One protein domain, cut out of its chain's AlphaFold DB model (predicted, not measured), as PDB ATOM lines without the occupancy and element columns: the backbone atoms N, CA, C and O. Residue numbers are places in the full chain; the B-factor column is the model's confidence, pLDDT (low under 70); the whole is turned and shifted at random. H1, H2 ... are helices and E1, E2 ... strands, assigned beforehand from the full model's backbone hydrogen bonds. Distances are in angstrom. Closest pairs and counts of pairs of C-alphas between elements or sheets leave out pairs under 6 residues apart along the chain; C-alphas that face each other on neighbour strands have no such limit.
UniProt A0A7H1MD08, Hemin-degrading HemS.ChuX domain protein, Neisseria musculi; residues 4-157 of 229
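This is residues 4 to 157 of the 229 residues of the protein "Hemin-degrading HemS.ChuX domain protein" of Neisseria musculi (UniProt A0A7H1MD08). A twisted six-stranded sheet makes the core, with H4 and H5 side by side over one face and short H3 over the other. H2 packs on H3, and H1 on H2, at one end of the longest axis; near the other end a small three-stranded sheet, E4 E5 E6, packs on H4, on the side away from H5. The printed part has 154 residues with five named helices and nine named strands, in the order H1 H2 H3 E1 H4 E2 E3 E4 E5 E6 E7 E8 E9 H5. The large sheet's order is E1 - E7 - E8 - E9 - E2 - E3, antiparallel throughout like the small one. The class is mixed, and the whole is compact, with a radius of gyration of the C-alphas of 15.2 A and spans of 44 by 33 by 30 A.

Start at H1, residues 4 to 13; it touches H2, residues 20 to 26, about perpendicular at 86 degrees, the closest C-alphas being Tyr 7 and Gly 23, 5.6 A. H2 touches H3, residues 31 to 35, closest at C-alphas Ala 24 and Glu 31, 5.1 A. Next find edge strand E1, residues 41 to 46, beside E7, residues 109 to 117, with N 42 and O 112 at 2.8 A. E7 forms a hairpin with E8, residues 120 to 128 (N 111 and O 126, 2.8 A), and E8 one with E9, residues 134 to 140 (N 125 and O 138, 2.9 A): a meander, each strand the antiparallel neighbour of the one before. E2, residues 63 to 68, neighbours E9 (N 64 and O 139, 2.8 A) and forms a hairpin with E3, residues 73 to 78 (N 65 and O 76, 2.8 A). H3 lies over E8 at a height over the sheet of 7.9 A. On the opposite face, H4, residues 50 to 60, touches H5, residues 146 to 156, at a shallow tilt of 13 degrees, opposite ways, closest at C-alphas Leu 60 and Gln 148, 6.0 A. H4 is also on the meander of two hairpins E4, residues 83 to 85, E5, residues 90 to 93, and E6, residues 99 to 102, where N 84 and O 91 are 2.9 A apart and N 90 and O 102 2.7 A. Each O i to N i+4 pair is within hydrogen-bond range in H2, H3 and H5, against 5 of 6 in H1 and 4 of 7 in H4.

Find C-alpha 4 at (313.086, 186.985, 323.306), where H1 begins, 14.6 A long. H4 spans 16.0 A, E7 and E8 24.5 A each, and H5 15.8 A, ending at C-alpha 156, (309.171, 209.384, 325.422).

The C-alphas farthest apart are Ser 13 and Pro 87, 46.5 A. The printed part has no cut, no link is long, and no printed residue is under 70 in pLDDT.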
ATOM      1  N   TRP A   4     312.699 186.681 324.680       95.56
ATOM      2  CA  TRP A   4     313.086 186.985 323.306       95.56
ATOM      3  C   TRP A   4     313.966 185.899 322.681       95.56
ATOM      4  O   TRP A   4     313.726 185.478 321.553       95.56
ATOM      5  N   GLN A   5     314.967 185.403 323.404       95.31
ATOM      6  CA  GLN A   5     315.849 184.335 322.932       95.31
ATOM      7  C   GLN A   5     315.088 183.014 322.729       95.31
ATOM      8  O   GLN A   5     315.356 182.300 321.761       95.31
ATOM      9  N   GLN A   6     314.117 182.704 323.598       96.50
ATOM     10  CA  GLN A   6     313.243 181.538 323.424       96.50
ATOM     11  C   GLN A   6     312.392 181.683 322.156       96.50
ATOM     12  O   GLN A   6     312.353 180.773 321.332       96.50
ATOM     13  N   TYR A   7     311.795 182.861 321.941       96.25
ATOM     14  CA  TYR A   7     311.061 183.167 320.712       96.25
ATOM     15  C   TYR A   7     311.931 183.019 319.457       96.25
ATOM     16  O   TYR A   7     311.496 182.392 318.496       96.25
ATOM     17  N   GLN A   8     313.157 183.550 319.461       94.62
ATOM     18  CA  GLN A   8     314.071 183.445 318.316       94.62
ATOM     19  C   GLN A   8     314.474 181.993 318.030       94.62
ATOM     20  O   GLN A   8     314.498 181.581 316.871       94.62
ATOM     21  N   THR A   9     314.715 181.198 319.077       94.94
ATOM     22  CA  THR A   9     314.986 179.756 318.944       94.94
ATOM     23  C   THR A   9     313.796 179.033 318.312       94.94
ATOM     24  O   THR A   9     313.968 178.313 317.329       94.94
ATOM     25  N   ASN A  10     312.577 179.286 318.806       95.06
ATOM     26  CA  ASN A  10     311.364 178.707 318.232       95.06
ATOM     27  C   ASN A  10     311.199 179.140 316.772       95.06
ATOM     28  O   ASN A  10     311.042 178.287 315.903       95.06
ATOM     29  N   LYS A  11     311.318 180.440 316.480       94.38
ATOM     30  CA  LYS A  11     311.193 181.006 315.131       94.38
ATOM     31  C   LYS A  11     312.130 180.338 314.127       94.38
ATOM     32  O   LYS A  11     311.686 180.014 313.033       94.38
ATOM     33  N   ALA A  12     313.385 180.084 314.500       92.44
ATOM     34  CA  ALA A  12     314.366 179.433 313.630       92.44
ATOM     35  C   ALA A  12     313.990 177.987 313.248       92.44
ATOM     36  O   ALA A  12     314.432 177.494 312.213       92.44
ATOM     37  N   SER A  13     313.174 177.314 314.065       91.94
ATOM     38  CA  SER A  13     312.714 175.938 313.820       91.94
ATOM     39  C   SER A  13     311.378 175.838 313.074       91.94
ATOM     40  O   SER A  13     310.988 174.751 312.649       91.94
ATOM     41  N   LYS A  14     310.649 176.950 312.923       91.19
ATOM     42  CA  LYS A  14     309.320 176.969 312.297       91.19
ATOM     43  C   LYS A  14     309.460 177.159 310.789       91.19
ATOM     44  O   LYS A  14     310.271 177.952 310.320       91.19
ATOM     45  N   GLN A  15     308.631 176.455 310.024       85.44
ATOM     46  CA  GLN A  15     308.472 176.708 308.592       85.44
ATOM     47  C   GLN A  15     307.333 177.712 308.378       85.44
ATOM     48  O   GLN A  15     306.264 177.573 308.968       85.44
ATOM     49  N   GLY A  16     307.549 178.709 307.518       85.94
ATOM     50  CA  GLY A  16     306.544 179.727 307.196       85.94
ATOM     51  C   GLY A  16     306.528 180.929 308.147       85.94
ATOM     52  O   GLY A  16     307.512 181.237 308.820       85.94
ATOM     53  N   LEU A  17     305.413 181.665 308.145       86.25
ATOM     54  CA  LEU A  17     305.261 182.894 308.923       86.25
ATOM     55  C   LEU A  17     305.070 182.579 310.413       86.25
ATOM     56  O   LEU A  17     304.121 181.899 310.793       86.25
ATOM     57  N   TYR A  18     305.948 183.128 311.253       92.88
ATOM     58  CA  TYR A  18     305.896 182.986 312.708       92.88
ATOM     59  C   TYR A  18     306.180 184.337 313.375       92.88
ATOM     60  O   TYR A  18     307.335 184.766 313.515       92.88
ATOM     61  N   PHE A  19     305.115 185.054 313.737       94.19
ATOM     62  CA  PHE A  19     305.216 186.406 314.280       94.19
ATOM     63  C   PHE A  19     305.283 186.389 315.816       94.19
ATOM     64  O   PHE A  19     305.003 185.370 316.451       94.19
ATOM     65  N   PRO A  20     305.645 187.521 316.453       95.62
ATOM     66  CA  PRO A  20     305.696 187.608 317.910       95.62
ATOM     67  C   PRO A  20     304.383 187.250 318.611       95.62
ATOM     68  O   PRO A  20     304.419 186.776 319.739       95.62
ATOM     69  N   ARG A  21     303.226 187.422 317.960       95.12
ATOM     70  CA  ARG A  21     301.940 186.990 318.520       95.12
ATOM     71  C   ARG A  21     301.892 185.474 318.721       95.12
ATOM     72  O   ARG A  21     301.545 185.028 319.810       95.12
ATOM     73  N   GLU A  22     302.208 184.694 317.686       95.06
ATOM     74  CA  GLU A  22     302.199 183.230 317.769       95.06
ATOM     75  C   GLU A  22     303.284 182.745 318.734       95.06
ATOM     76  O   GLU A  22     303.026 181.888 319.574       95.06
ATOM     77  N   GLY A  23     304.459 183.378 318.691       96.06
ATOM     78  CA  GLY A  23     305.542 183.106 319.632       96.06
ATOM     79  C   GLY A  23     305.165 183.349 321.090       96.06
ATOM     80  O   GLY A  23     305.415 182.502 321.941       96.06
ATOM     81  N   ALA A  24     304.529 184.480 321.386       95.81
ATOM     82  CA  ALA A  24     304.082 184.796 322.736       95.81
ATOM     83  C   ALA A  24     303.032 183.792 323.233       95.81
ATOM     84  O   ALA A  24     303.137 183.316 324.363       95.81
ATOM     85  N   ALA A  25     302.083 183.410 322.370       94.00
ATOM     86  CA  ALA A  25     301.081 182.400 322.693       94.00
ATOM     87  C   ALA A  25     301.712 181.032 323.013       94.00
ATOM     88  O   ALA A  25     301.353 180.425 324.019       94.00
ATOM     89  N   GLU A  26     302.683 180.571 322.214       95.12
ATOM     90  CA  GLU A  26     303.409 179.317 322.476       95.12
ATOM     91  C   GLU A  26     304.231 179.368 323.773       95.12
ATOM     92  O   GLU A  26     304.359 178.360 324.464       95.12
ATOM     93  N   LEU A  27     304.759 180.542 324.131       95.44
ATOM     94  CA  LEU A  27     305.497 180.763 325.377       95.44
ATOM     95  C   LEU A  27     304.588 181.011 326.595       95.44
ATOM     96  O   LEU A  27     305.096 181.197 327.700       95.44
ATOM     97  N   GLY A  28     303.263 181.044 326.420       94.19
ATOM     98  CA  GLY A  28     302.311 181.305 327.504       94.19
ATOM     99  C   GLY A  28     302.387 182.727 328.076       94.19
ATOM    100  O   GLY A  28     302.074 182.939 329.246       94.19
ATOM    101  N   VAL A  29     302.818 183.708 327.275       95.06
ATOM    102  CA  VAL A  29     302.921 185.125 327.665       95.06
ATOM    103  C   VAL A  29     302.152 186.023 326.697       95.06
ATOM    104  O   VAL A  29     301.782 185.616 325.597       95.06
ATOM    105  N   SER A  30     301.909 187.276 327.079       96.00
ATOM    106  CA  SER A  30     301.334 188.255 326.156       96.00
ATOM    107  C   SER A  30     302.357 188.753 325.135       96.00
ATOM    108  O   SER A  30     303.565 188.789 325.392       96.00
ATOM    109  N   GLU A  31     301.872 189.180 323.968       97.31
ATOM    110  CA  GLU A  31     302.718 189.727 322.903       97.31
ATOM    111  C   GLU A  31     303.495 190.960 323.385       97.31
ATOM    112  O   GLU A  31     304.689 191.078 323.123       97.31
ATOM    113  N   GLY A  32     302.846 191.843 324.149       97.44
ATOM    114  CA  GLY A  32     303.491 193.001 324.763       97.44
ATOM    115  C   GLY A  32     304.639 192.607 325.687       97.44
ATOM    116  O   GLY A  32     305.705 193.220 325.628       97.44
ATOM    117  N   ARG A  33     304.475 191.546 326.488       97.00
ATOM    118  CA  ARG A  33     305.534 191.059 327.383       97.00
ATOM    119  C   ARG A  33     306.716 190.475 326.616       97.00
ATOM    120  O   ARG A  33     307.854 190.748 326.989       97.00
ATOM    121  N   LEU A  34     306.461 189.728 325.541       97.75
ATOM    122  CA  LEU A  34     307.521 189.240 324.657       97.75
ATOM    123  C   LEU A  34     308.280 190.406 324.005       97.75
ATOM    124  O   LEU A  34     309.509 190.436 324.023       97.75
ATOM    125  N   MET A  35     307.560 191.389 323.463       98.00
ATOM    126  CA  MET A  35     308.168 192.524 322.763       98.00
ATOM    127  C   MET A  35     308.898 193.489 323.698       98.00
ATOM    128  O   MET A  35     309.889 194.094 323.295       98.00
ATOM    129  N   ALA A  36     308.470 193.614 324.954       97.38
ATOM    130  CA  ALA A  36     309.190 194.363 325.985       97.38
ATOM    131  C   ALA A  36     310.516 193.699 326.406       97.38
ATOM    132  O   ALA A  36     311.351 194.340 327.044       97.38
ATOM    133  N   ASP A  37     310.712 192.418 326.081       96.50
ATOM    134  CA  ASP A  37     311.950 191.683 326.355       96.50
ATOM    135  C   ASP A  37     312.933 191.676 325.171       96.50
ATOM    136  O   ASP A  37     314.062 191.201 325.308       96.50
ATOM    137  N   ALA A  38     312.530 192.218 324.018       95.56
ATOM    138  CA  ALA A  38     313.409 192.345 322.864       95.56
ATOM    139  C   ALA A  38     314.575 193.329 323.153       95.56
ATOM    140  O   ALA A  38     314.347 194.363 323.782       95.56
ATOM    141  N   PRO A  39     315.813 193.054 322.685       92.44
ATOM    142  CA  PRO A  39     317.018 193.802 323.073       92.44
ATOM    143  C   PRO A  39     316.983 195.313 322.809       92.44
ATOM    144  O   PRO A  39     317.457 196.083 323.636       92.44
ATOM    145  N   GLU A  40     316.422 195.741 321.674       95.19
ATOM    146  CA  GLU A  40     316.313 197.156 321.277       95.19
ATOM    147  C   GLU A  40     314.859 197.656 321.386       95.19
ATOM    148  O   GLU A  40     314.369 198.414 320.543       95.19
ATOM    149  N   SER A  41     314.149 197.174 322.408       97.62
ATOM    150  CA  SER A  41     312.813 197.636 322.781       97.62
ATOM    151  C   SER A  41     312.908 198.696 323.872       97.62
ATOM    152  O   SER A  41     313.510 198.472 324.922       97.62
ATOM    153  N   VAL A  42     312.294 199.851 323.634       98.31
ATOM    154  CA  VAL A  42     312.250 200.976 324.569       98.31
ATOM    155  C   VAL A  42     310.806 201.219 324.974       98.31
ATOM    156  O   VAL A  42     309.934 201.417 324.128       98.31
ATOM    157  N   TYR A  43     310.546 201.242 326.280       98.44
ATOM    158  CA  TYR A  43     309.234 201.618 326.791       98.44
ATOM    159  C   TYR A  43     309.020 203.125 326.661       98.44
ATOM    160  O   TYR A  43     309.822 203.905 327.167       98.44
ATOM    161  N   LEU A  44     307.937 203.537 326.004       98.25
ATOM    162  CA  LEU A  44     307.609 204.947 325.757       98.25
ATOM    163  C   LEU A  44     306.626 205.532 326.787       98.25
ATOM    164  O   LEU A  44     306.328 206.723 326.760       98.25
ATOM    165  N   GLY A  45     306.118 204.718 327.713       94.38
ATOM    166  CA  GLY A  45     305.104 205.132 328.686       94.38
ATOM    167  C   GLY A  45     303.713 204.588 328.377       94.38
ATOM    168  O   GLY A  45     303.548 203.702 327.528       94.38
ATOM    169  N   GLY A  46     302.732 205.069 329.139       91.88
ATOM    170  CA  GLY A  46     301.382 204.527 329.131       91.88
ATOM    171  C   GLY A  46     300.270 205.541 328.897       91.88
ATOM    172  O   GLY A  46     300.388 206.473 328.099       91.88
ATOM    173  N   LYS A  47     299.128 205.322 329.556       89.50
ATOM    174  CA  LYS A  47     297.905 206.129 329.383       89.50
ATOM    175  C   LYS A  47     298.139 207.635 329.503       89.50
ATOM    176  O   LYS A  47     297.443 208.406 328.850       89.50
ATOM    177  N   GLU A  48     299.108 208.042 330.313       90.38
ATOM    178  CA  GLU A  48     299.448 209.435 330.578       90.38
ATOM    179  C   GLU A  48     299.963 210.197 329.349       90.38
ATOM    180  O   GLU A  48     299.814 211.416 329.291       90.38
ATOM    181  N   ASN A  49     300.563 209.514 328.366       93.62
ATOM    182  CA  ASN A  49     301.221 210.170 327.234       93.62
ATOM    183  C   ASN A  49     300.927 209.545 325.861       93.62
ATOM    184  O   ASN A  49     301.400 210.076 324.858       93.62
ATOM    185  N   ILE A  50     300.104 208.493 325.773       94.69
ATOM    186  CA  ILE A  50     299.758 207.840 324.495       94.69
ATOM    187  C   ILE A  50     299.243 208.819 323.437       94.69
ATOM    188  O   ILE A  50     299.629 208.710 322.276       94.69
ATOM    189  N   ARG A  51     298.413 209.802 323.813       95.88
ATOM    190  CA  ARG A  51     297.921 210.811 322.857       95.88
ATOM    191  C   ARG A  51     299.066 211.606 322.239       95.88
ATOM    192  O   ARG A  51     299.093 211.779 321.026       95.88
ATOM    193  N   ASN A  52     300.031 212.015 323.059       97.12
ATOM    194  CA  ASN A  52     301.204 212.757 322.603       97.12
ATOM    195  C   ASN A  52     302.080 211.883 321.698       97.12
ATOM    196  O   ASN A  52     302.503 212.344 320.647       97.12
ATOM    197  N   ILE A  53     302.275 210.604 322.043       97.50
ATOM    198  CA  ILE A  53     303.018 209.661 321.192       97.50
ATOM    199  C   ILE A  53     302.346 209.534 319.820       97.50
ATOM    200  O   ILE A  53     303.028 209.604 318.804       97.50
ATOM    201  N   VAL A  54     301.017 209.375 319.775       97.31
ATOM    202  CA  VAL A  54     300.272 209.258 318.510       97.31
ATOM    203  C   VAL A  54     300.382 210.532 317.669       97.31
ATOM    204  O   VAL A  54     300.548 210.433 316.456       97.31
ATOM    205  N   LEU A  55     300.329 211.716 318.287       97.38
ATOM    206  CA  LEU A  55     300.527 212.990 317.583       97.38
ATOM    207  C   LEU A  55     301.932 213.091 316.968       97.38
ATOM    208  O   LEU A  55     302.068 213.540 315.831       97.38
ATOM    209  N   GLU A  56     302.959 212.622 317.677       97.88
ATOM    210  CA  GLU A  56     304.354 212.649 317.218       97.88
ATOM    211  C   GLU A  56     304.651 211.657 316.084       97.88
ATOM    212  O   GLU A  56     305.630 211.834 315.356       97.88
ATOM    213  N   LEU A  57     303.788 210.661 315.839       97.88
ATOM    214  CA  LEU A  57     303.952 209.727 314.714       97.88
ATOM    215  C   LEU A  57     304.003 210.433 313.356       97.88
ATOM    216  O   LEU A  57     304.626 209.917 312.430       97.88
ATOM    217  N   ARG A  58     303.411 211.628 313.230       97.62
ATOM    218  CA  ARG A  58     303.494 212.448 312.010       97.62
ATOM    219  C   ARG A  58     304.933 212.760 311.592       97.62
ATOM    220  O   ARG A  58     305.211 212.914 310.407       97.62
ATOM    221  N   THR A  59     305.854 212.859 312.554       97.88
ATOM    222  CA  THR A  59     307.263 213.213 312.303       97.88
ATOM    223  C   THR A  59     308.026 212.110 311.569       97.88
ATOM    224  O   THR A  59     309.026 212.387 310.901       97.88
ATOM    225  N   LEU A  60     307.519 210.875 311.644       98.19
ATOM    226  CA  LEU A  60     308.077 209.698 310.986       98.19
ATOM    227  C   LEU A  60     307.775 209.654 309.480       98.19
ATOM    228  O   LEU A  60     308.323 208.799 308.793       98.19
ATOM    229  N   GLY A  61     306.931 210.558 308.967       97.88
ATOM    230  CA  GLY A  61     306.566 210.590 307.554       97.88
ATOM    231  C   GLY A  61     305.740 209.368 307.144       97.88
ATOM    232  O   GLY A  61     304.767 209.023 307.820       97.88
ATOM    233  N   GLN A  62     306.103 208.724 306.035       97.94
ATOM    234  CA  GLN A  62     305.443 207.516 305.550       97.94
ATOM    235  C   GLN A  62     305.677 206.335 306.489       97.94
ATOM    236  O   GLN A  62     306.802 205.894 306.760       97.94
ATOM    237  N   VAL A  63     304.567 205.769 306.949       98.44
ATOM    238  CA  VAL A  63     304.533 204.610 307.831       98.44
ATOM    239  C   VAL A  63     303.556 203.569 307.306       98.44
ATOM    240  O   VAL A  63     302.715 203.840 306.453       98.44
ATOM    241  N   GLN A  64     303.644 202.357 307.843       98.56
ATOM    242  CA  GLN A  64     302.633 201.321 307.691       98.56
ATOM    243  C   GLN A  64     301.926 201.114 309.029       98.56
ATOM    244  O   GLN A  64     302.514 200.617 309.989       98.56
ATOM    245  N   CYS A  65     300.654 201.490 309.076       98.25
ATOM    246  CA  CYS A  65     299.753 201.217 310.181       98.25
ATOM    247  C   CYS A  65     299.201 199.793 310.054       98.25
ATOM    248  O   CYS A  65     298.639 199.428 309.022       98.25
ATOM    249  N   VAL A  66     299.321 199.013 311.124       98.44
ATOM    250  CA  VAL A  66     298.812 197.646 311.233       98.44
ATOM    251  C   VAL A  66     297.874 197.562 312.431       98.44
ATOM    252  O   VAL A  66     298.275 197.806 313.572       98.44
ATOM    253  N   VAL A  67     296.624 197.195 312.170       97.44
ATOM    254  CA  VAL A  67     295.597 196.919 313.185       97.44
ATOM    255  C   VAL A  67     295.021 195.543 312.891       97.44
ATOM    256  O   VAL A  67     294.881 195.155 311.733       97.44
ATOM    257  N   ARG A  68     294.711 194.763 313.926       96.12
ATOM    258  CA  ARG A  68     294.213 193.401 313.739       96.12
ATOM    259  C   ARG A  68     293.238 192.981 314.821       96.12
ATOM    260  O   ARG A  68     293.199 193.554 315.902       96.12
ATOM    261  N   ASN A  69     292.531 191.896 314.540       94.12
ATOM    262  CA  ASN A  69     291.896 191.057 315.546       94.12
ATOM    263  C   ASN A  69     292.383 189.600 315.378       94.12
ATOM    264  O   ASN A  69     293.480 189.350 314.858       94.12
ATOM    265  N   SER A  70     291.641 188.621 315.896       90.06
ATOM    266  CA  SER A  70     291.976 187.200 315.735       90.06
ATOM    267  C   SER A  70     291.774 186.673 314.314       90.06
ATOM    268  O   SER A  70     292.430 185.701 313.964       90.06
ATOM    269  N   LEU A  71     290.928 187.318 313.510       92.25
ATOM    270  CA  LEU A  71     290.470 186.823 312.210       92.25
ATOM    271  C   LEU A  71     291.004 187.632 311.025       92.25
ATOM    272  O   LEU A  71     291.077 187.115 309.918       92.25
ATOM    273  N   CYS A  72     291.361 188.897 311.236       95.88
ATOM    274  CA  CYS A  72     291.777 189.802 310.172       95.88
ATOM    275  C   CYS A  72     292.960 190.659 310.616       95.88
ATOM    276  O   CYS A  72     293.008 191.132 311.756       95.88
ATOM    277  N   VAL A  73     293.883 190.894 309.685       97.12
ATOM    278  CA  VAL A  73     294.946 191.897 309.781       97.12
ATOM    279  C   VAL A  73     294.674 192.943 308.710       97.12
ATOM    280  O   VAL A  73     294.416 192.593 307.564       97.12
ATOM    281  N   HIS A  74     294.695 194.215 309.091       98.06
ATOM    282  CA  HIS A  74     294.547 195.334 308.176       98.06
ATOM    283  C   HIS A  74     295.829 196.162 308.188       98.06
ATOM    284  O   HIS A  74     296.237 196.675 309.232       98.06
ATOM    285  N   GLU A  75     296.430 196.328 307.013       98.00
ATOM    286  CA  GLU A  75     297.646 197.112 306.818       98.00
ATOM    287  C   GLU A  75     297.359 198.292 305.894       98.00
ATOM    288  O   GLU A  75     296.766 198.131 304.828       98.00
ATOM    289  N   LYS A  76     297.778 199.492 306.290       98.00
ATOM    290  CA  LYS A  76     297.613 200.699 305.481       98.00
ATOM    291  C   LYS A  76     298.858 201.563 305.566       98.00
ATOM    292  O   LYS A  76     299.298 201.898 306.662       98.00
ATOM    293  N   GLN A  77     299.418 201.914 304.413       98.06
ATOM    294  CA  GLN A  77     300.496 202.896 304.338       98.06
ATOM    295  C   GLN A  77     299.936 204.317 304.239       98.06
ATOM    296  O   GLN A  77     298.869 204.526 303.652       98.06
ATOM    297  N   GLY A  78     300.652 205.272 304.821       97.56
ATOM    298  CA  GLY A  78     300.331 206.694 304.770       97.56
ATOM    299  C   GLY A  78     301.058 207.477 305.861       97.56
ATOM    300  O   GLY A  78     301.927 206.943 306.548       97.56
ATOM    301  N   VAL A  79     300.656 208.732 306.048       97.44
ATOM    302  CA  VAL A  79     301.190 209.638 307.075       97.44
ATOM    303  C   VAL A  79     300.128 209.861 308.158       97.44
ATOM    304  O   VAL A  79     298.931 209.905 307.867       97.44
ATOM    305  N   TYR A  80     300.551 209.993 309.419       96.88
ATOM    306  CA  TYR A  80     299.670 210.354 310.539       96.88
ATOM    307  C   TYR A  80     299.339 211.857 310.514       96.88
ATOM    308  O   TYR A  80     299.861 212.642 311.299       96.88
ATOM    309  N   GLU A  81     298.476 212.269 309.590       93.62
ATOM    310  CA  GLU A  81     297.986 213.650 309.477       93.62
ATOM    311  C   GLU A  81     296.563 213.789 310.026       93.62
ATOM    312  O   GLU A  81     295.870 212.791 310.234       93.62
ATOM    313  N   ASN A  82     296.125 215.030 310.271       95.94
ATOM    314  CA  ASN A  82     294.765 215.344 310.730       95.94
ATOM    315  C   ASN A  82     294.335 214.529 311.963       95.94
ATOM    316  O   ASN A  82     293.197 214.068 312.071       95.94
ATOM    317  N   VAL A  83     295.280 214.335 312.890       97.25
ATOM    318  CA  VAL A  83     295.050 213.623 314.145       97.25
ATOM    319  C   VAL A  83     294.476 214.589 315.174       97.25
ATOM    320  O   VAL A  83     295.085 215.614 315.477       97.25
ATOM    321  N   SER A  84     293.326 214.256 315.753       96.38
ATOM    322  CA  SER A  84     292.737 215.015 316.859       96.38
ATOM    323  C   SER A  84     292.139 214.091 317.917       96.38
ATOM    324  O   SER A  84     291.787 212.942 317.644       96.38
ATOM    325  N   PHE A  85     292.049 214.593 319.150       95.44
ATOM    326  CA  PHE A  85     291.519 213.860 320.297       95.44
ATOM    327  C   PHE A  85     290.422 214.661 320.997       95.44
ATOM    328  O   PHE A  85     290.629 215.801 321.402       95.44
ATOM    329  N   ALA A  86     289.281 214.015 321.198       92.25
ATOM    330  CA  ALA A  86     288.251 214.388 322.155       92.25
ATOM    331  C   ALA A  86     288.511 213.687 323.514       92.25
ATOM    332  O   ALA A  86     289.411 212.846 323.629       92.25
ATOM    333  N   PRO A  87     287.743 213.981 324.581       86.44
ATOM    334  CA  PRO A  87     287.936 213.335 325.882       86.44
ATOM    335  C   PRO A  87     287.874 211.801 325.843       86.44
ATOM    336  O   PRO A  87     288.711 211.156 326.470       86.44
ATOM    337  N   ALA A  88     286.951 211.216 325.071       81.69
ATOM    338  CA  ALA A  88     286.721 209.766 325.027       81.69
ATOM    339  C   ALA A  88     287.229 209.070 323.748       81.69
ATOM    340  O   ALA A  88     287.254 207.840 323.681       81.69
ATOM    341  N   SER A  89     287.634 209.825 322.728       90.94
ATOM    342  CA  SER A  89     287.974 209.287 321.409       90.94
ATOM    343  C   SER A  89     289.029 210.135 320.709       90.94
ATOM    344  O   SER A  89     289.311 211.265 321.092       90.94
ATOM    345  N   GLY A  90     289.629 209.583 319.669       94.25
ATOM    346  CA  GLY A  90     290.485 210.283 318.735       94.25
ATOM    347  C   GLY A  90     290.211 209.819 317.319       94.25
ATOM    348  O   GLY A  90     289.585 208.780 317.085       94.25
ATOM    349  N   ILE A  91     290.681 210.605 316.374       96.44
ATOM    350  CA  ILE A  91     290.526 210.347 314.954       96.44
ATOM    351  C   ILE A  91     291.817 210.739 314.250       96.44
ATOM    352  O   ILE A  91     292.425 211.746 314.600       96.44
ATOM    353  N   ALA A  92     292.231 209.938 313.277       96.31
ATOM    354  CA  ALA A  92     293.146 210.361 312.224       96.31
ATOM    355  C   ALA A  92     292.336 210.271 310.935       96.31
ATOM    356  O   ALA A  92     291.875 209.178 310.624       96.31
ATOM    357  N   LEU A  93     292.070 211.387 310.258       94.44
ATOM    358  CA  LEU A  93     291.144 211.411 309.123       94.44
ATOM    359  C   LEU A  93     291.862 211.835 307.844       94.44
ATOM    360  O   LEU A  93     291.949 213.023 307.547       94.44
ATOM    361  N   ASN A  94     292.330 210.856 307.071       92.75
ATOM    362  CA  ASN A  94     292.894 211.083 305.742       92.75
ATOM    363  C   ASN A  94     292.254 210.123 304.744       92.75
ATOM    364  O   ASN A  94     292.610 208.944 304.682       92.75
ATOM    365  N   ILE A  95     291.307 210.625 303.950       89.56
ATOM    366  CA  ILE A  95     290.606 209.823 302.941       89.56
ATOM    367  C   ILE A  95     291.631 209.279 301.937       89.56
ATOM    368  O   ILE A  95     292.416 210.028 301.364       89.56
ATOM    369  N   GLY A  96     291.650 207.958 301.753       90.50
ATOM    370  CA  GLY A  96     292.633 207.269 300.909       90.50
ATOM    371  C   GLY A  96     293.988 207.003 301.582       90.50
ATOM    372  O   GLY A  96     294.738 206.154 301.094       90.50
ATOM    373  N   GLY A  97     294.270 207.637 302.724       95.06
ATOM    374  CA  GLY A  97     295.457 207.444 303.556       95.06
ATOM    375  C   GLY A  97     295.149 206.695 304.855       95.06
ATOM    376  O   GLY A  97     294.392 205.723 304.863       95.06
ATOM    377  N   ILE A  98     295.769 207.126 305.955       96.75
ATOM    378  CA  ILE A  98     295.470 206.604 307.292       96.75
ATOM    379  C   ILE A  98     294.156 207.223 307.780       96.75
ATOM    380  O   ILE A  98     294.099 208.420 308.057       96.75
ATOM    381  N   ASP A  99     293.125 206.385 307.904       96.75
ATOM    382  CA  ASP A  99     291.822 206.724 308.486       96.75
ATOM    383  C   ASP A  99     291.545 205.806 309.683       96.75
ATOM    384  O   ASP A  99     291.407 204.589 309.540       96.75
ATOM    385  N   LEU A 100     291.538 206.376 310.887       96.50
ATOM    386  CA  LEU A 100     291.448 205.642 312.146       96.50
ATOM    387  C   LEU A 100     290.395 206.253 313.063       96.50
ATOM    388  O   LEU A 100     290.265 207.470 313.181       96.50
ATOM    389  N   ARG A 101     289.700 205.388 313.804       95.44
ATOM    390  CA  ARG A 101     289.002 205.747 315.043       95.44
ATOM    391  C   ARG A 101     289.811 205.195 316.211       95.44
ATOM    392  O   ARG A 101     290.114 204.004 316.250       95.44
ATOM    393  N   ILE A 102     290.200 206.066 317.133       94.62
ATOM    394  CA  ILE A 102     291.157 205.777 318.200       94.62
ATOM    395  C   ILE A 102     290.434 205.855 319.542       94.62
ATOM    396  O   ILE A 102     289.989 206.916 319.962       94.62
ATOM    397  N   PHE A 103     290.347 204.736 320.252       93.12
ATOM    398  CA  PHE A 103     289.724 204.677 321.576       93.12
ATOM    399  C   PHE A 103     290.803 204.465 322.639       93.12
ATOM    400  O   PHE A 103     291.116 203.333 323.008       93.12
ATOM    401  N   THR A 104     291.396 205.558 323.130       89.44
ATOM    402  CA  THR A 104     292.600 205.509 323.986       89.44
ATOM    403  C   THR A 104     292.377 204.848 325.346       89.44
ATOM    404  O   THR A 104     293.345 204.515 326.016       89.44
ATOM    405  N   ALA A 105     291.128 204.616 325.762       91.00
ATOM    406  CA  ALA A 105     290.803 203.979 327.042       91.00
ATOM    407  C   ALA A 105     291.464 202.599 327.225       91.00
ATOM    408  O   ALA A 105     291.814 202.224 328.344       91.00
ATOM    409  N   ARG A 106     291.653 201.856 326.126       90.12
ATOM    410  CA  ARG A 106     292.288 200.529 326.130       90.12
ATOM    411  C   ARG A 106     293.782 200.557 325.835       90.12
ATOM    412  O   ARG A 106     294.430 199.534 325.986       90.12
ATOM    413  N   TRP A 107     294.344 201.701 325.465       94.94
ATOM    414  CA  TRP A 107     295.763 201.829 325.164       94.94
ATOM    415  C   TRP A 107     296.497 202.057 326.485       94.94
ATOM    416  O   TRP A 107     296.249 203.056 327.155       94.94
ATOM    417  N   HIS A 108     297.355 201.127 326.889       96.50
ATOM    418  CA  HIS A 108     298.029 201.173 328.190       96.50
ATOM    419  C   HIS A 108     299.536 201.301 328.101       96.50
ATOM    420  O   HIS A 108     300.120 201.909 328.989       96.50
ATOM    421  N   HIS A 109     300.155 200.751 327.059       98.00
ATOM    422  CA  HIS A 109     301.606 200.746 326.921       98.00
ATOM    423  C   HIS A 109     302.006 201.006 325.475       98.00
ATOM    424  O   HIS A 109     301.380 200.485 324.553       98.00
ATOM    425  N   ALA A 110     303.074 201.775 325.283       98.50
ATOM    426  CA  ALA A 110     303.707 201.986 323.989       98.50
ATOM    427  C   ALA A 110     305.178 201.548 324.032       98.50
ATOM    428  O   ALA A 110     305.897 201.858 324.982       98.50
ATOM    429  N   LEU A 111     305.629 200.836 323.002       98.69
ATOM    430  CA  LEU A 111     307.013 200.402 322.817       98.69
ATOM    431  C   LEU A 111     307.559 200.964 321.503       98.69
ATOM    432  O   LEU A 111     306.918 200.810 320.466       98.69
ATOM    433  N   ALA A 112     308.755 201.550 321.521       98.62
ATOM    434  CA  ALA A 112     309.568 201.705 320.319       98.62
ATOM    435  C   ALA A 112     310.423 200.448 320.167       98.62
ATOM    436  O   ALA A 112     311.236 200.135 321.030       98.62
ATOM    437  N   VAL A 113     310.230 199.718 319.076       98.31
ATOM    438  CA  VAL A 113     310.927 198.459 318.808       98.31
ATOM    439  C   VAL A 113     311.809 198.626 317.583       98.31
ATOM    440  O   VAL A 113     311.311 198.988 316.516       98.31
ATOM    441  N   THR A 114     313.091 198.290 317.725       97.62
ATOM    442  CA  THR A 114     313.996 198.052 316.595       97.62
ATOM    443  C   THR A 114     314.261 196.553 316.476       97.62
ATOM    444  O   THR A 114     314.810 195.936 317.382       97.62
ATOM    445  N   ALA A 115     313.848 195.950 315.365       93.44
ATOM    446  CA  ALA A 115     314.113 194.552 315.046       93.44
ATOM    447  C   ALA A 115     315.187 194.460 313.959       93.44
ATOM    448  O   ALA A 115     315.152 195.207 312.979       93.44
ATOM    449  N   ARG A 116     316.131 193.529 314.125       92.19
ATOM    450  CA  ARG A 116     317.210 193.265 313.168       92.19
ATOM    451  C   ARG A 116     317.143 191.817 312.720       92.19
ATOM    452  O   ARG A 116     317.356 190.919 313.527       92.19
ATOM    453  N   GLU A 117     316.858 191.595 311.444       83.94
ATOM    454  CA  GLU A 117     316.774 190.254 310.860       83.94
ATOM    455  C   GLU A 117     317.440 190.253 309.485       83.94
ATOM    456  O   GLU A 117     317.112 191.073 308.630       83.94
ATOM    457  N   ASN A 118     318.391 189.339 309.265       83.81
ATOM    458  CA  ASN A 118     319.084 189.153 307.982       83.81
ATOM    459  C   ASN A 118     319.658 190.458 307.393       83.81
ATOM    460  O   ASN A 118     319.493 190.749 306.210       83.81
ATOM    461  N   GLY A 119     320.275 191.286 308.244       84.38
ATOM    462  CA  GLY A 119     320.848 192.582 307.854       84.38
ATOM    463  C   GLY A 119     319.825 193.701 307.620       84.38
ATOM    464  O   GLY A 119     320.223 194.843 307.406       84.38
ATOM    465  N   LYS A 120     318.519 193.417 307.701       89.81
ATOM    466  CA  LYS A 120     317.454 194.422 307.602       89.81
ATOM    467  C   LYS A 120     317.079 194.939 308.984       89.81
ATOM    468  O   LYS A 120     316.953 194.167 309.934       89.81
ATOM    469  N   VAL A 121     316.868 196.247 309.073       94.50
ATOM    470  CA  VAL A 121     316.400 196.924 310.285       94.50
ATOM    471  C   VAL A 121     314.951 197.342 310.073       94.50
ATOM    472  O   VAL A 121     314.643 198.048 309.118       94.50
ATOM    473  N   ALA A 122     314.065 196.920 310.969       95.62
ATOM    474  CA  ALA A 122     312.674 197.350 311.004       95.62
ATOM    475  C   ALA A 122     312.414 198.112 312.304       95.62
ATOM    476  O   ALA A 122     312.766 197.646 313.387       95.62
ATOM    477  N   ARG A 123     311.790 199.285 312.197       98.38
ATOM    478  CA  ARG A 123     311.470 200.154 313.336       98.38
ATOM    479  C   ARG A 123     309.969 200.314 313.445       98.38
ATOM    480  O   ARG A 123     309.297 200.496 312.430       98.38
ATOM    481  N   SER A 124     309.441 200.235 314.659       98.62
ATOM    482  CA  SER A 124     308.000 200.361 314.870       98.62
ATOM    483  C   SER A 124     307.625 200.881 316.243       98.62
ATOM    484  O   SER A 124     308.170 200.407 317.238       98.62
ATOM    485  N   VAL A 125     306.624 201.755 316.298       98.69
ATOM    486  CA  VAL A 125     305.908 202.058 317.540       98.69
ATOM    487  C   VAL A 125     304.764 201.054 317.689       98.69
ATOM    488  O   VAL A 125     303.940 200.913 316.787       98.69
ATOM    489  N   GLN A 126     304.727 200.315 318.795       98.69
ATOM    490  CA  GLN A 126     303.736 199.269 319.062       98.69
ATOM    491  C   GLN A 126     302.956 199.608 320.333       98.69
ATOM    492  O   GLN A 126     303.549 199.847 321.382       98.69
ATOM    493  N   PHE A 127     301.630 199.624 320.234       98.38
ATOM    494  CA  PHE A 127     300.712 199.949 321.318       98.38
ATOM    495  C   PHE A 127     300.000 198.693 321.811       98.38
ATOM    496  O   PHE A 127     299.547 197.874 321.006       98.38
ATOM    497  N   TYR A 128     299.856 198.578 323.126       97.94
ATOM    498  CA  TYR A 128     299.268 197.428 323.803       97.94
ATOM    499  C   TYR A 128     298.253 197.857 324.855       97.94
ATOM    500  O   TYR A 128     298.338 198.965 325.395       97.94
ATOM    501  N   ASP A 129     297.315 196.966 325.164       96.19
ATOM    502  CA  ASP A 129     296.444 197.103 326.328       96.19
ATOM    503  C   ASP A 129     297.126 196.657 327.633       96.19
ATOM    504  O   ASP A 129     298.311 196.314 327.645       96.19
ATOM    505  N   GLU A 130     296.395 196.710 328.751       95.62
ATOM    506  CA  GLU A 130     296.923 196.368 330.082       95.62
ATOM    507  C   GLU A 130     297.353 194.907 330.200       95.62
ATOM    508  O   GLU A 130     298.197 194.586 331.031       95.62
ATOM    509  N   PHE A 131     296.815 194.029 329.353       95.50
ATOM    510  CA  PHE A 131     297.130 192.604 329.328       95.50
ATOM    511  C   PHE A 131     298.242 192.280 328.321       95.50
ATOM    512  O   PHE A 131     298.705 191.144 328.236       95.50
ATOM    513  N   GLY A 132     298.712 193.269 327.555       96.06
ATOM    514  CA  GLY A 132     299.743 193.097 326.535       96.06
ATOM    515  C   GLY A 132     299.213 192.560 325.206       96.06
ATOM    516  O   GLY A 132     299.991 192.010 324.423       96.06
ATOM    517  N   VAL A 133     297.917 192.713 324.929       95.75
ATOM    518  CA  VAL A 133     297.332 192.460 323.607       95.75
ATOM    519  C   VAL A 133     297.646 193.646 322.698       95.75
ATOM    520  O   VAL A 133     297.476 194.801 323.086       95.75
ATOM    521  N   ALA A 134     298.126 193.373 321.483       97.44
ATOM    522  CA  ALA A 134     298.445 194.420 320.519       97.44
ATOM    523  C   ALA A 134     297.181 195.180 320.087       97.44
ATOM    524  O   ALA A 134     296.229 194.590 319.577       97.44
ATOM    525  N   VAL A 135     297.212 196.503 320.249       97.25
ATOM    526  CA  VAL A 135     296.145 197.424 319.839       97.25
ATOM    527  C   VAL A 135     296.431 197.991 318.448       97.25
ATOM    528  O   VAL A 135     295.564 197.983 317.577       97.25
ATOM    529  N   GLN A 136     297.660 198.458 318.219       98.06
ATOM    530  CA  GLN A 136     298.116 198.976 316.930       98.06
ATOM    531  C   GLN A 136     299.637 198.861 316.826       98.06
ATOM    532  O   GLN A 136     300.346 198.979 317.824       98.06
ATOM    533  N   LYS A 137     300.150 198.687 315.608       98.62
ATOM    534  CA  LYS A 137     301.576 198.826 315.304       98.62
ATOM    535  C   LYS A 137     301.783 199.791 314.148       98.62
ATOM    536  O   LYS A 137     301.021 199.778 313.188       98.62
ATOM    537  N   VAL A 138     302.824 200.605 314.239       98.69
ATOM    538  CA  VAL A 138     303.165 201.628 313.251       98.69
ATOM    539  C   VAL A 138     304.610 201.426 312.850       98.69
ATOM    540  O   VAL A 138     305.511 201.716 313.631       98.69
ATOM    541  N   PHE A 139     304.832 200.877 311.661       98.62
ATOM    542  CA  PHE A 139     306.165 200.595 311.139       98.62
ATOM    543  C   PHE A 139     306.668 201.773 310.319       98.62
ATOM    544  O   PHE A 139     305.969 202.229 309.417       98.62
ATOM    545  N   LEU A 140     307.888 202.226 310.589       98.50
ATOM    546  CA  LEU A 140     308.551 203.221 309.756       98.50
ATOM    547  C   LEU A 140     308.795 202.641 308.356       98.50
ATOM    548  O   LEU A 140     309.303 201.522 308.235       98.50
ATOM    549  N   LYS A 141     308.417 203.387 307.313       97.50
ATOM    550  CA  LYS A 141     308.629 203.007 305.906       97.50
ATOM    551  C   LYS A 141     309.395 204.056 305.110       97.50
ATOM    552  O   LYS A 141     309.983 203.699 304.097       97.50
ATOM    553  N   GLU A 142     309.404 205.307 305.557       96.00
ATOM    554  CA  GLU A 142     310.185 206.365 304.928       96.00
ATOM    555  C   GLU A 142     311.679 206.227 305.247       96.00
ATOM    556  O   GLU A 142     312.081 206.102 306.408       96.00
ATOM    557  N   GLU A 143     312.500 206.254 304.202       94.75
ATOM    558  CA  GLU A 143     313.956 206.279 304.312       94.75
ATOM    559  C   GLU A 143     314.444 207.642 304.826       94.75
ATOM    560  O   GLU A 143     313.794 208.669 304.633       94.75
ATOM    561  N   GLY A 144     315.594 207.673 305.504       95.94
ATOM    562  CA  GLY A 144     316.184 208.921 306.006       95.94
ATOM    563  C   GLY A 144     315.473 209.520 307.226       95.94
ATOM    564  O   GLY A 144     315.782 210.644 307.627       95.94
ATOM    565  N   ARG A 145     314.532 208.788 307.839       97.19
ATOM    566  CA  ARG A 145     313.802 209.195 309.054       97.19
ATOM    567  C   ARG A 145     314.406 208.663 310.355       97.19
ATOM    568  O   ARG A 145     313.766 208.688 311.408       97.19
ATOM    569  N   GLU A 146     315.646 208.183 310.312       96.00
ATOM    570  CA  GLU A 146     316.389 207.691 311.475       96.00
ATOM    571  C   GLU A 146     316.457 208.723 312.600       96.00
ATOM    572  O   GLU A 146     316.255 208.374 313.761       96.00
ATOM    573  N   ALA A 147     316.731 209.987 312.271       98.12
ATOM    574  CA  ALA A 147     316.866 211.041 313.269       98.12
ATOM    575  C   ALA A 147     315.542 211.290 314.011       98.12
ATOM    576  O   ALA A 147     315.534 211.404 315.234       98.12
ATOM    577  N   GLN A 148     314.419 211.307 313.289       98.50
ATOM    578  CA  GLN A 148     313.078 211.495 313.851       98.50
ATOM    579  C   GLN A 148     312.660 210.288 314.690       98.50
ATOM    580  O   GLN A 148     312.109 210.455 315.776       98.50
ATOM    581  N   TRP A 149     312.989 209.075 314.240       98.38
ATOM    582  CA  TRP A 149     312.807 207.867 315.040       98.38
ATOM    583  C   TRP A 149     313.553 207.944 316.379       98.38
ATOM    584  O   TRP A 149     312.962 207.687 317.430       98.38
ATOM    585  N   GLN A 150     314.836 208.318 316.352       98.06
ATOM    586  CA  GLN A 150     315.636 208.439 317.572       98.06
ATOM    587  C   GLN A 150     315.112 209.552 318.482       98.06
ATOM    588  O   GLN A 150     315.005 209.346 319.689       98.06
ATOM    589  N   ALA A 151     314.723 210.696 317.912       98.38
ATOM    590  CA  ALA A 151     314.132 211.799 318.661       98.38
ATOM    591  C   ALA A 151     312.833 211.380 319.368       98.38
ATOM    592  O   ALA A 151     312.688 211.633 320.562       98.38
ATOM    593  N   LEU A 152     311.929 210.672 318.678       98.31
ATOM    594  CA  LEU A 152     310.686 210.158 319.265       98.31
ATOM    595  C   LEU A 152     310.980 209.167 320.398       98.31
ATOM    596  O   LEU A 152     310.432 209.293 321.495       98.31
ATOM    597  N   SER A 153     311.872 208.200 320.161       97.56
ATOM    598  CA  SER A 153     312.231 207.209 321.180       97.56
ATOM    599  C   SER A 153     312.900 207.845 322.403       97.56
ATOM    600  O   SER A 153     312.653 207.400 323.521       97.56
ATOM    601  N   ALA A 154     313.729 208.872 322.215       97.62
ATOM    602  CA  ALA A 154     314.385 209.590 323.304       97.62
ATOM    603  C   ALA A 154     313.410 210.486 324.084       97.62
ATOM    604  O   ALA A 154     313.462 210.514 325.311       97.62
ATOM    605  N   ALA A 155     312.494 211.174 323.396       97.81
ATOM    606  CA  ALA A 155     311.528 212.082 324.016       97.81
ATOM    607  C   ALA A 155     310.563 211.363 324.973       97.81
ATOM    608  O   ALA A 155     310.229 211.888 326.036       97.81
ATOM    609  N   PHE A 156     310.123 210.155 324.614       98.00
ATOM    610  CA  PHE A 156     309.171 209.384 325.422       98.00
ATOM    611  C   PHE A 156     309.810 208.254 326.235       98.00
ATOM    612  O   PHE A 156     309.162 207.711 327.133       98.00
ATOM    613  N   GLY A 157     311.067 207.910 325.948       97.50
ATOM    614  CA  GLY A 157     311.766 206.772 326.530       97.50
ATOM    615  C   GLY A 157     311.761 206.764 328.059       97.50
ATOM    616  O   GLY A 157     312.011 207.770 328.725       97.50
TER     617      GLY A 157